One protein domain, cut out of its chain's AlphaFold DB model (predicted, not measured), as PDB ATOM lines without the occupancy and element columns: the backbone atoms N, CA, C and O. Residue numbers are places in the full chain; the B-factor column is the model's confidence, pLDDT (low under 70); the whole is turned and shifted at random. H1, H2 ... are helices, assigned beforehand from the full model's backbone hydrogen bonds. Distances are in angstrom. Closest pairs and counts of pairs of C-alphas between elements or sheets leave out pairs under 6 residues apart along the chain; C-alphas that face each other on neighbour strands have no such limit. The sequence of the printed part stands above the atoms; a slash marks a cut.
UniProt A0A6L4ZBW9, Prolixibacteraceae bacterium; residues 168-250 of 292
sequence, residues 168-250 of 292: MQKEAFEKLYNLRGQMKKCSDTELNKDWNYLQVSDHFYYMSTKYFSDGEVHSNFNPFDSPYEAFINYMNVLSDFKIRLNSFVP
ATOM      1  N   MET A 168     127.621 -70.473 196.349       97.44
ATOM      2  CA  MET A 168     127.499 -71.807 195.736       97.44
ATOM      3  C   MET A 168     126.253 -71.902 194.857       97.44
ATOM      4  O   MET A 168     126.320 -72.315 193.704       97.44
ATOM      5  N   GLN A 169     125.123 -71.443 195.394       97.50
ATOM      6  CA  GLN A 169     123.849 -71.371 194.693       97.50
ATOM      7  C   GLN A 169     123.941 -70.538 193.411       97.50
ATOM      8  O   GLN A 169     123.543 -70.994 192.338       97.50
ATOM      9  N   LYS A 170     124.504 -69.327 193.513       98.12
ATOM     10  CA  LYS A 170     124.680 -68.424 192.368       98.12
ATOM     11  C   LYS A 170     125.621 -69.016 191.324       98.12
ATOM     12  O   LYS A 170     125.289 -69.000 190.146       98.12
ATOM     13  N   GLU A 171     126.744 -69.595 191.747       98.25
ATOM     14  CA  GLU A 171     127.700 -70.226 190.837       98.25
ATOM     15  C   GLU A 171     127.073 -71.405 190.078       98.25
ATOM     16  O   GLU A 171     127.200 -71.485 188.855       98.25
ATOM     17  N   ALA A 172     126.368 -72.298 190.779       98.31
ATOM     18  CA  ALA A 172     125.673 -73.424 190.162       98.31
ATOM     19  C   ALA A 172     124.625 -72.945 189.143       98.31
ATOM     20  O   ALA A 172     124.581 -73.437 188.013       98.31
ATOM     21  N   PHE A 173     123.824 -71.943 189.519       98.06
ATOM     22  CA  PHE A 173     122.797 -71.355 188.663       98.06
ATOM     23  C   PHE A 173     123.402 -70.711 187.408       98.06
ATOM     24  O   PHE A 173     122.995 -71.015 186.287       98.06
ATOM     25  N   GLU A 174     124.411 -69.855 187.569       98.12
ATOM     26  CA  GLU A 174     125.077 -69.176 186.456       98.12
ATOM     27  C   GLU A 174     125.732 -70.174 185.500       98.12
ATOM     28  O   GLU A 174     125.557 -70.076 184.282       98.12
ATOM     29  N   LYS A 175     126.445 -71.180 186.024       97.88
ATOM     30  CA  LYS A 175     127.092 -72.199 185.188       97.88
ATOM     31  C   LYS A 175     126.092 -73.024 184.399       97.88
ATOM     32  O   LYS A 175     126.364 -73.301 183.232       97.88
ATOM     33  N   LEU A 176     124.949 -73.369 184.991       98.31
ATOM     34  CA  LEU A 176     123.868 -74.023 184.266       98.31
ATOM     35  C   LEU A 176     123.390 -73.127 183.119       98.31
ATOM     36  O   LEU A 176     123.497 -73.506 181.955       98.31
ATOM     37  N   TYR A 177     122.920 -71.914 183.417       97.50
ATOM     38  CA  TYR A 177     122.288 -71.049 182.416       97.50
ATOM     39  C   TYR A 177     123.251 -70.503 181.353       97.50
ATOM     40  O   TYR A 177     122.800 -70.177 180.250       97.50
ATOM     41  N   ASN A 178     124.563 -70.511 181.596       97.06
ATOM     42  CA  ASN A 178     125.574 -70.257 180.564       97.06
ATOM     43  C   ASN A 178     125.525 -71.289 179.417       97.06
ATOM     44  O   ASN A 178     125.859 -70.959 178.278       97.06
ATOM     45  N   LEU A 179     125.028 -72.507 179.662       96.50
ATOM     46  CA  LEU A 179     124.854 -73.532 178.624       96.50
ATOM     47  C   LEU A 179     123.602 -73.316 177.758       96.50
ATOM     48  O   LEU A 179     123.464 -73.949 176.708       96.50
ATOM     49  N   ARG A 180     122.703 -72.388 178.123       96.00
ATOM     50  CA  ARG A 180     121.437 -72.134 177.405       96.00
ATOM     51  C   ARG A 180     121.650 -71.875 175.913       96.00
ATOM     52  O   ARG A 180     120.839 -72.296 175.089       96.00
ATOM     53  N   GLY A 181     122.723 -71.169 175.552       94.56
ATOM     54  CA  GLY A 181     123.054 -70.876 174.156       94.56
ATOM     55  C   GLY A 181     123.354 -72.128 173.326       94.56
ATOM     56  O   GLY A 181     122.927 -72.209 172.174       94.56
ATOM     57  N   GLN A 182     124.043 -73.107 173.916       94.12
ATOM     58  CA  GLN A 182     124.329 -74.399 173.289       94.12
ATOM     59  C   GLN A 182     123.078 -75.281 173.267       94.12
ATOM     60  O   GLN A 182     122.739 -75.835 172.224       94.12
ATOM     61  N   MET A 183     122.321 -75.316 174.367       96.06
ATOM     62  CA  MET A 183     121.079 -76.089 174.461       96.06
ATOM     63  C   MET A 183     120.033 -75.684 173.423       96.06
ATOM     64  O   MET A 183     119.375 -76.549 172.859       96.06
ATOM     65  N   LYS A 184     119.942 -74.396 173.061       95.19
ATOM     66  CA  LYS A 184     119.078 -73.933 171.954       95.19
ATOM     67  C   LYS A 184     119.392 -74.582 170.600       95.19
ATOM     68  O   LYS A 184     118.541 -74.570 169.718       95.19
ATOM     69  N   LYS A 185     120.615 -75.085 170.413       94.31
ATOM     70  CA  LYS A 185     121.075 -75.761 169.190       94.31
ATOM     71  C   LYS A 185     121.069 -77.287 169.335       94.31
ATOM     72  O   LYS A 185     121.311 -77.981 168.355       94.31
ATOM     73  N   CYS A 186     120.828 -77.800 170.541       93.62
ATOM     74  CA  CYS A 186     120.855 -79.222 170.839       93.62
ATOM     75  C   CYS A 186     119.506 -79.866 170.497       93.62
ATOM     76  O   CYS A 186     118.479 -79.539 171.091       93.62
ATOM     77  N   SER A 187     119.510 -80.806 169.553       93.38
ATOM     78  CA  SER A 187     118.329 -81.594 169.181       93.38
ATOM     79  C   SER A 187     118.271 -82.968 169.855       93.38
ATOM     80  O   SER A 187     117.337 -83.724 169.598       93.38
ATOM     81  N   ASP A 188     119.268 -83.321 170.671       95.44
ATOM     82  CA  ASP A 188     119.318 -84.619 171.346       95.44
ATOM     83  C   ASP A 188     118.280 -84.690 172.475       95.44
ATOM     84  O   ASP A 188     118.209 -83.816 173.345       95.44
ATOM     85  N   THR A 189     117.432 -85.717 172.453       95.81
ATOM     86  CA  THR A 189     116.295 -85.824 173.377       95.81
ATOM     87  C   THR A 189     116.716 -86.157 174.803       95.81
ATOM     88  O   THR A 189     116.046 -85.724 175.741       95.81
ATOM     89  N   GLU A 190     117.805 -86.909 174.985       95.94
ATOM     90  CA  GLU A 190     118.300 -87.267 176.316       95.94
ATOM     91  C   GLU A 190     118.946 -86.054 176.984       95.94
ATOM     92  O   GLU A 190     118.604 -85.735 178.118       95.94
ATOM     93  N   LEU A 191     119.772 -85.295 176.259       96.38
ATOM     94  CA  LEU A 191     120.359 -84.056 176.772       96.38
ATOM     95  C   LEU A 191     119.303 -83.001 177.106       96.38
ATOM     96  O   LEU A 191     119.432 -82.310 178.112       96.38
ATOM     97  N   ASN A 192     118.241 -82.878 176.307       97.12
ATOM     98  CA  ASN A 192     117.132 -81.975 176.633       97.12
ATOM     99  C   ASN A 192     116.391 -82.408 177.907       97.12
ATOM    100  O   ASN A 192     115.984 -81.562 178.705       97.12
ATOM    101  N   LYS A 193     116.230 -83.716 178.128       97.62
ATOM    102  CA  LYS A 193     115.646 -84.250 179.362       97.62
ATOM    103  C   LYS A 193     116.547 -83.974 180.569       97.62
ATOM    104  O   LYS A 193     116.062 -83.432 181.559       97.62
ATOM    105  N   ASP A 194     117.835 -84.287 180.464       97.88
ATOM    106  CA  ASP A 194     118.819 -84.071 181.529       97.88
ATOM    107  C   ASP A 194     118.930 -82.577 181.878       97.88
ATOM    108  O   ASP A 194     118.912 -82.205 183.050       97.88
ATOM    109  N   TRP A 195     118.923 -81.698 180.870       97.94
ATOM    110  CA  TRP A 195     118.864 -80.244 181.043       97.94
ATOM    111  C   TRP A 195     117.643 -79.785 181.848       97.94
ATOM    112  O   TRP A 195     117.749 -78.902 182.700       97.94
ATOM    113  N   ASN A 196     116.471 -80.373 181.599       97.06
ATOM    114  CA  ASN A 196     115.262 -80.050 182.357       97.06
ATOM    115  C   ASN A 196     115.368 -80.503 183.819       97.06
ATOM    116  O   ASN A 196     114.919 -79.780 184.703       97.06
ATOM    117  N   TYR A 197     115.998 -81.649 184.086       97.88
ATOM    118  CA  TYR A 197     116.233 -82.111 185.457       97.88
ATOM    119  C   TYR A 197     117.247 -81.246 186.201       97.88
ATOM    120  O   TYR A 197     117.000 -80.875 187.341       97.88
ATOM    121  N   LEU A 198     118.322 -80.817 185.542       98.06
ATOM    122  CA  LEU A 198     119.320 -79.935 186.153       98.06
ATOM    123  C   LEU A 198     118.766 -78.559 186.564       98.06
ATOM    124  O   LEU A 198     119.386 -77.881 187.382       98.06
ATOM    125  N   GLN A 199     117.619 -78.146 186.017       97.25
ATOM    126  CA  GLN A 199     116.935 -76.892 186.358       97.25
ATOM    127  C   GLN A 199     115.957 -77.020 187.537       97.25
ATOM    128  O   GLN A 199     115.380 -76.011 187.946       97.25
ATOM    129  N   VAL A 200     115.741 -78.224 188.082       96.00
ATOM    130  CA  VAL A 200     114.856 -78.427 189.238       96.00
ATOM    131  C   VAL A 200     115.355 -77.597 190.422       96.00
ATOM    132  O   VAL A 200     116.536 -77.623 190.771       96.00
ATOM    133  N   SER A 201     114.446 -76.837 191.039       94.38
ATOM    134  CA  SER A 201     114.796 -75.848 192.062       94.38
ATOM    135  C   SER A 201     115.412 -76.459 193.320       94.38
ATOM    136  O   SER A 201     116.230 -75.812 193.970       94.38
ATOM    137  N   ASP A 202     115.051 -77.699 193.650       93.38
ATOM    138  CA  ASP A 202     115.536 -78.427 194.824       93.38
ATOM    139  C   ASP A 202     117.061 -78.534 194.850       93.38
ATOM    140  O   ASP A 202     117.663 -78.385 195.909       93.38
ATOM    141  N   HIS A 203     117.707 -78.653 193.684       96.19
ATOM    142  CA  HIS A 203     119.167 -78.646 193.595       96.19
ATOM    143  C   HIS A 203     119.775 -77.400 194.243       96.19
ATOM    144  O   HIS A 203     120.691 -77.513 195.054       96.19
ATOM    145  N   PHE A 204     119.245 -76.215 193.936       95.69
ATOM    146  CA  PHE A 204     119.731 -74.967 194.523       95.69
ATOM    147  C   PHE A 204     119.290 -74.816 195.979       95.69
ATOM    148  O   PHE A 204     120.038 -74.276 196.792       95.69
ATOM    149  N   TYR A 205     118.101 -75.313 196.327       92.62
ATOM    150  CA  TYR A 205     117.605 -75.299 197.702       92.62
ATOM    151  C   TYR A 205     118.525 -76.093 198.642       92.62
ATOM    152  O   TYR A 205     118.911 -75.589 199.694       92.62
ATOM    153  N   TYR A 206     118.983 -77.276 198.221       93.50
ATOM    154  CA  TYR A 206     119.908 -78.117 198.990       93.50
ATOM    155  C   TYR A 206     121.284 -77.483 199.216       93.50
ATOM    156  O   TYR A 206     122.001 -77.883 200.129       93.50
ATOM    157  N   MET A 207     121.653 -76.480 198.415       95.12
ATOM    158  CA  MET A 207     122.890 -75.706 198.570       95.12
ATOM    159  C   MET A 207     122.720 -74.469 199.464       95.12
ATOM    160  O   MET A 207     123.679 -73.712 199.635       95.12
ATOM    161  N   SER A 208     121.522 -74.215 200.002       91.69
ATOM    162  CA  SER A 208     121.274 -73.088 200.907       91.69
ATOM    163  C   SER A 208     122.180 -73.169 202.137       91.69
ATOM    164  O   SER A 208     122.646 -74.229 202.517       91.69
ATOM    165  N   THR A 209     122.480 -72.052 202.787       88.88
ATOM    166  CA  THR A 209     123.183 -72.050 204.090       88.88
ATOM    167  C   THR A 209     122.300 -71.515 205.209       88.88
ATOM    168  O   THR A 209     122.755 -71.392 206.343       88.88
ATOM    169  N   LYS A 210     121.024 -71.236 204.910       79.12
ATOM    170  CA  LYS A 210     120.034 -70.777 205.891       79.12
ATOM    171  C   LYS A 210     119.691 -71.827 206.957       79.12
ATOM    172  O   LYS A 210     119.137 -71.477 207.992       79.12
ATOM    173  N   TYR A 211     120.136 -73.074 206.765       59.81
ATOM    174  CA  TYR A 211     120.149 -74.156 207.763       59.81
ATOM    175  C   TYR A 211     120.589 -73.720 209.168       59.81
ATOM    176  O   TYR A 211     120.148 -74.303 210.153       59.81
ATOM    177  N   PHE A 212     121.484 -72.733 209.267       50.19
ATOM    178  CA  PHE A 212     122.069 -72.308 210.538       50.19
ATOM    179  C   PHE A 212     121.299 -71.179 211.245       50.19
ATOM    180  O   PHE A 212     121.619 -70.890 212.397       50.19
ATOM    181  N   SER A 213     120.319 -70.543 210.589       48.22
ATOM    182  CA  SER A 213     119.552 -69.421 211.155       48.22
ATOM    183  C   SER A 213     118.102 -69.772 211.485       48.22
ATOM    184  O   SER A 213     117.629 -69.350 212.536       48.22
ATOM    185  N   ASP A 214     117.429 -70.581 210.657       43.06
ATOM    186  CA  ASP A 214     115.989 -70.841 210.780       43.06
ATOM    187  C   ASP A 214     115.695 -72.347 210.851       43.06
ATOM    188  O   ASP A 214     115.863 -73.096 209.887       43.06
ATOM    189  N   GLY A 215     115.307 -72.801 212.045       42.00
ATOM    190  CA  GLY A 215     115.184 -74.211 212.414       42.00
ATOM    191  C   GLY A 215     114.142 -75.054 211.658       42.00
ATOM    192  O   GLY A 215     113.224 -74.561 211.007       42.00
ATOM    193  N   GLU A 216     114.327 -76.369 211.815       49.19
ATOM    194  CA  GLU A 216     113.437 -77.533 211.605       49.19
ATOM    195  C   GLU A 216     112.752 -77.769 210.244       49.19
ATOM    196  O   GLU A 216     112.389 -78.909 209.964       49.19
ATOM    197  N   VAL A 217     112.612 -76.786 209.348       51.75
ATOM    198  CA  VAL A 217     111.949 -77.021 208.041       51.75
ATOM    199  C   VAL A 217     112.938 -77.481 206.962       51.75
ATOM    200  O   VAL A 217     112.591 -78.275 206.088       51.75
ATOM    201  N   HIS A 218     114.192 -77.031 207.037       50.28
ATOM    202  CA  HIS A 218     115.218 -77.305 206.022       50.28
ATOM    203  C   HIS A 218     115.904 -78.674 206.184       50.28
ATOM    204  O   HIS A 218     116.396 -79.226 205.202       50.28
ATOM    205  N   SER A 219     115.915 -79.256 207.390       49.91
ATOM    206  CA  SER A 219     116.603 -80.526 207.687       49.91
ATOM    207  C   SER A 219     115.896 -81.768 207.148       49.91
ATOM    208  O   SER A 219     116.543 -82.788 206.939       49.91
ATOM    209  N   ASN A 220     114.585 -81.699 206.916       53.62
ATOM    210  CA  ASN A 220     113.792 -82.902 206.641       53.62
ATOM    211  C   ASN A 220     113.825 -83.337 205.168       53.62
ATOM    212  O   ASN A 220     113.395 -84.442 204.857       53.62
ATOM    213  N   PHE A 221     114.356 -82.499 204.268       67.06
ATOM    214  CA  PHE A 221     114.242 -82.714 202.820       67.06
ATOM    215  C   PHE A 221     115.564 -82.654 202.044       67.06
ATOM    216  O   PHE A 221     115.533 -82.785 200.823       67.06
ATOM    217  N   ASN A 222     116.719 -82.469 202.699       82.62
ATOM    218  CA  ASN A 222     118.014 -82.489 202.012       82.62
ATOM    219  C   ASN A 222     118.621 -83.908 202.040       82.62
ATOM    220  O   ASN A 222     118.879 -84.417 203.130       82.62
ATOM    221  N   PRO A 223     118.862 -84.556 200.882       89.25
ATOM    222  CA  PRO A 223     119.466 -85.888 200.834       89.25
ATOM    223  C   PRO A 223     120.987 -85.893 201.073       89.25
ATOM    224  O   PRO A 223     121.584 -86.967 201.074       89.25
ATOM    225  N   PHE A 224     121.618 -84.725 201.224       90.12
ATOM    226  CA  PHE A 224     123.057 -84.565 201.425       90.12
ATOM    227  C   PHE A 224     123.381 -84.185 202.872       90.12
ATOM    228  O   PHE A 224     122.612 -83.472 203.519       90.12
ATOM    229  N   ASP A 225     124.567 -84.572 203.349       88.00
ATOM    230  CA  ASP A 225     125.001 -84.285 204.722       88.00
ATOM    231  C   ASP A 225     125.326 -82.796 204.921       88.00
ATOM    232  O   ASP A 225     125.355 -82.287 206.045       88.00
ATOM    233  N   SER A 226     125.604 -82.071 203.831       90.94
ATOM    234  CA  SER A 226     125.850 -80.632 203.879       90.94
ATOM    235  C   SER A 226     125.516 -79.910 202.568       90.94
ATOM    236  O   SER A 226     125.586 -80.506 201.489       90.94
ATOM    237  N   PRO A 227     125.283 -78.585 202.623       92.75
ATOM    238  CA  PRO A 227     125.142 -77.755 201.425       92.75
ATOM    239  C   PRO A 227     126.345 -77.817 200.477       92.75
ATOM    240  O   PRO A 227     126.199 -77.707 199.262       92.75
ATOM    241  N   TYR A 228     127.541 -78.013 201.038       94.69
ATOM    242  CA  TYR A 228     128.779 -78.157 200.276       94.69
ATOM    243  C   TYR A 228     128.805 -79.459 199.480       94.69
ATOM    244  O   TYR A 228     129.233 -79.465 198.329       94.69
ATOM    245  N   GLU A 229     128.329 -80.555 200.069       95.88
ATOM    246  CA  GLU A 229     128.221 -81.834 199.372       95.88
ATOM    247  C   GLU A 229     127.192 -81.761 198.241       95.88
ATOM    248  O   GLU A 229     127.499 -82.171 197.121       95.88
ATOM    249  N   ALA A 230     126.027 -81.150 198.493       96.19
ATOM    250  CA  ALA A 230     125.020 -80.895 197.464       96.19
ATOM    251  C   ALA A 230     125.607 -80.100 196.283       96.19
ATOM    252  O   ALA A 230     125.419 -80.466 195.119       96.19
ATOM    253  N   PHE A 231     126.378 -79.046 196.575       97.56
ATOM    254  CA  PHE A 231     127.061 -78.243 195.562       97.56
ATOM    255  C   PHE A 231     128.107 -79.047 194.782       97.56
ATOM    256  O   PHE A 231     128.084 -79.040 193.552       97.56
ATOM    257  N   ILE A 232     129.002 -79.771 195.464       98.00
ATOM    258  CA  ILE A 232     130.038 -80.592 194.813       98.00
ATOM    259  C   ILE A 232     129.394 -81.651 193.916       98.00
ATOM    260  O   ILE A 232     129.819 -81.832 192.773       98.00
ATOM    261  N   ASN A 233     128.352 -82.328 194.406       97.94
ATOM    262  CA  ASN A 233     127.626 -83.333 193.643       97.94
ATOM    263  C   ASN A 233     127.017 -82.726 192.373       97.94
ATOM    264  O   ASN A 233     127.307 -83.196 191.272       97.94
ATOM    265  N   TYR A 234     126.263 -81.633 192.512       98.31
ATOM    266  CA  TYR A 234     125.655 -80.941 191.379       98.31
ATOM    267  C   TYR A 234     126.698 -80.464 190.365       98.31
ATOM    268  O   TYR A 234     126.524 -80.651 189.164       98.31
ATOM    269  N   MET A 235     127.812 -79.893 190.831       98.38
ATOM    270  CA  MET A 235     128.878 -79.403 189.960       98.38
ATOM    271  C   MET A 235     129.575 -80.525 189.186       98.38
ATOM    272  O   MET A 235     129.911 -80.329 188.016       98.38
ATOM    273  N   ASN A 236     129.748 -81.702 189.790       98.19
ATOM    274  CA  ASN A 236     130.274 -82.875 189.093       98.19
ATOM    275  C   ASN A 236     129.312 -83.349 187.995       98.19
ATOM    276  O   ASN A 236     129.747 -83.581 186.866       98.19
ATOM    277  N   VAL A 237     128.009 -83.430 188.293       98.19
ATOM    278  CA  VAL A 237     126.989 -83.808 187.298       98.19
ATOM    279  C   VAL A 237     126.906 -82.770 186.179       98.19
ATOM    280  O   VAL A 237     126.891 -83.133 185.005       98.19
ATOM    281  N   LEU A 238     126.914 -81.476 186.508       98.25
ATOM    282  CA  LEU A 238     126.880 -80.400 185.519       98.25
ATOM    283  C   LEU A 238     128.136 -80.399 184.632       98.25
ATOM    284  O   LEU A 238     128.046 -80.120 183.436       98.25
ATOM    285  N   SER A 239     129.301 -80.731 185.192       97.00
ATOM    286  CA  SER A 239     130.544 -80.870 184.427       97.00
ATOM    287  C   SER A 239     130.476 -82.036 183.439       97.00
ATOM    288  O   SER A 239     130.843 -81.861 182.277       97.00
ATOM    289  N   ASP A 240     129.988 -83.205 183.865       96.75
ATOM    290  CA  ASP A 240     129.768 -84.348 182.969       96.75
ATOM    291  C   ASP A 240     128.750 -84.011 181.869       96.75
ATOM    292  O   ASP A 240     129.013 -84.203 180.678       96.75
ATOM    293  N   PHE A 241     127.633 -83.388 182.251       97.50
ATOM    294  CA  PHE A 241     126.622 -82.908 181.314       97.50
ATOM    295  C   PHE A 241     127.218 -81.957 180.269       97.50
ATOM    296  O   PHE A 241     126.923 -82.093 179.083       97.50
ATOM    297  N   LYS A 242     128.097 -81.030 180.676       95.50
ATOM    298  CA  LYS A 242     128.775 -80.117 179.746       95.50
ATOM    299  C   LYS A 242     129.656 -80.873 178.747       95.50
ATOM    300  O   LYS A 242     129.627 -80.546 177.565       95.50
ATOM    301  N   ILE A 243     130.408 -81.885 179.187       92.50
ATOM    302  CA  ILE A 243     131.237 -82.712 178.290       92.50
ATOM    303  C   ILE A 243     130.355 -83.425 177.262       92.50
ATOM    304  O   ILE A 243     130.643 -83.392 176.064       92.50
ATOM    305  N   ARG A 244     129.247 -84.027 177.715       93.12
ATOM    306  CA  ARG A 244     128.275 -84.664 176.819       93.12
ATOM    307  C   ARG A 244     127.701 -83.645 175.839       93.12
ATOM    308  O   ARG A 244     127.736 -83.897 174.641       93.12
ATOM    309  N   LEU A 245     127.260 -82.478 176.302       94.00
ATOM    310  CA  LEU A 245     126.727 -81.415 175.448       94.00
ATOM    311  C   LEU A 245     127.737 -80.958 174.387       94.00
ATOM    312  O   LEU A 245     127.373 -80.874 173.215       94.00
ATOM    313  N   ASN A 246     129.000 -80.746 174.764       90.88
ATOM    314  CA  ASN A 246     130.062 -80.345 173.841       90.88
ATOM    315  C   ASN A 246     130.267 -81.361 172.708       90.88
ATOM    316  O   ASN A 246     130.572 -80.959 171.589       90.88
ATOM    317  N   SER A 247     130.061 -82.660 172.954       87.19
ATOM    318  CA  SER A 247     130.178 -83.682 171.901       87.19
ATOM    319  C   SER A 247     129.111 -83.560 170.800       87.19
ATOM    320  O   SER A 247     129.346 -83.972 169.663       87.19
ATOM    321  N   PHE A 248     127.955 -82.958 171.111       86.38
ATOM    322  CA  PHE A 248     126.861 -82.713 170.163       86.38
ATOM    323  C   PHE A 248     126.871 -81.284 169.613       86.38
ATOM    324  O   PHE A 248     126.562 -81.064 168.442       86.38
ATOM    325  N   VAL A 249     127.208 -80.310 170.458       88.44
ATOM    326  CA  VAL A 249     127.229 -78.881 170.140       88.44
ATOM    327  C   VAL A 249     128.551 -78.282 170.631       88.44
ATOM    328  O   VAL A 249     128.594 -77.687 171.705       88.44
ATOM    329  N   PRO A 250     129.642 -78.408 169.860       82.56
ATOM    330  CA  PRO A 250     130.945 -77.928 170.298       82.56
ATOM    331  C   PRO A 250     130.988 -76.407 170.487       82.56
ATOM    332  O   PRO A 250     130.543 -75.636 169.631       82.56
TER     333      PRO A 250
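This is residues 168 to 250 of the 292 residues of a protein of Prolixibacteraceae bacterium (UniProt A0A6L4ZBW9). This is a rod of helices: H1 and H3 pack on long H5, and residues 212 to 217 stick out at one end. The printed part, all helix, has 83 residues with five named helices, H1 to H5. It is only just loose, close to compact, with radius of gyration of the C-alphas 14.3 A and spans 44 by 19 by 17 A.

Start at H1, residues 168 to 178: it touches residues 228 to 238 alone of H5, residues 227 to 248, the same way at a shallow tilt of 12 degrees; closest C-alphas Met 168 and Phe 231, 6.5 A. Past H2, residues 180 to 183, H3, residues 189 to 198, touches residues 238 to 245 alone of H5, opposite ways; closest C-alphas Leu 191 and Leu 245, 7.0 A. In H5, 17 of 18 O i to N i+4 pairs are within hydrogen-bond range.

Find C-alpha 168 at (127.499, -71.807, 195.736); H5, 31.7 A long, ends at C-alpha 248, (126.861, -82.713, 170.163).

The link from H4, residues 201 to 205, to H5 is long; residues 211 to 221 have pLDDT under 70.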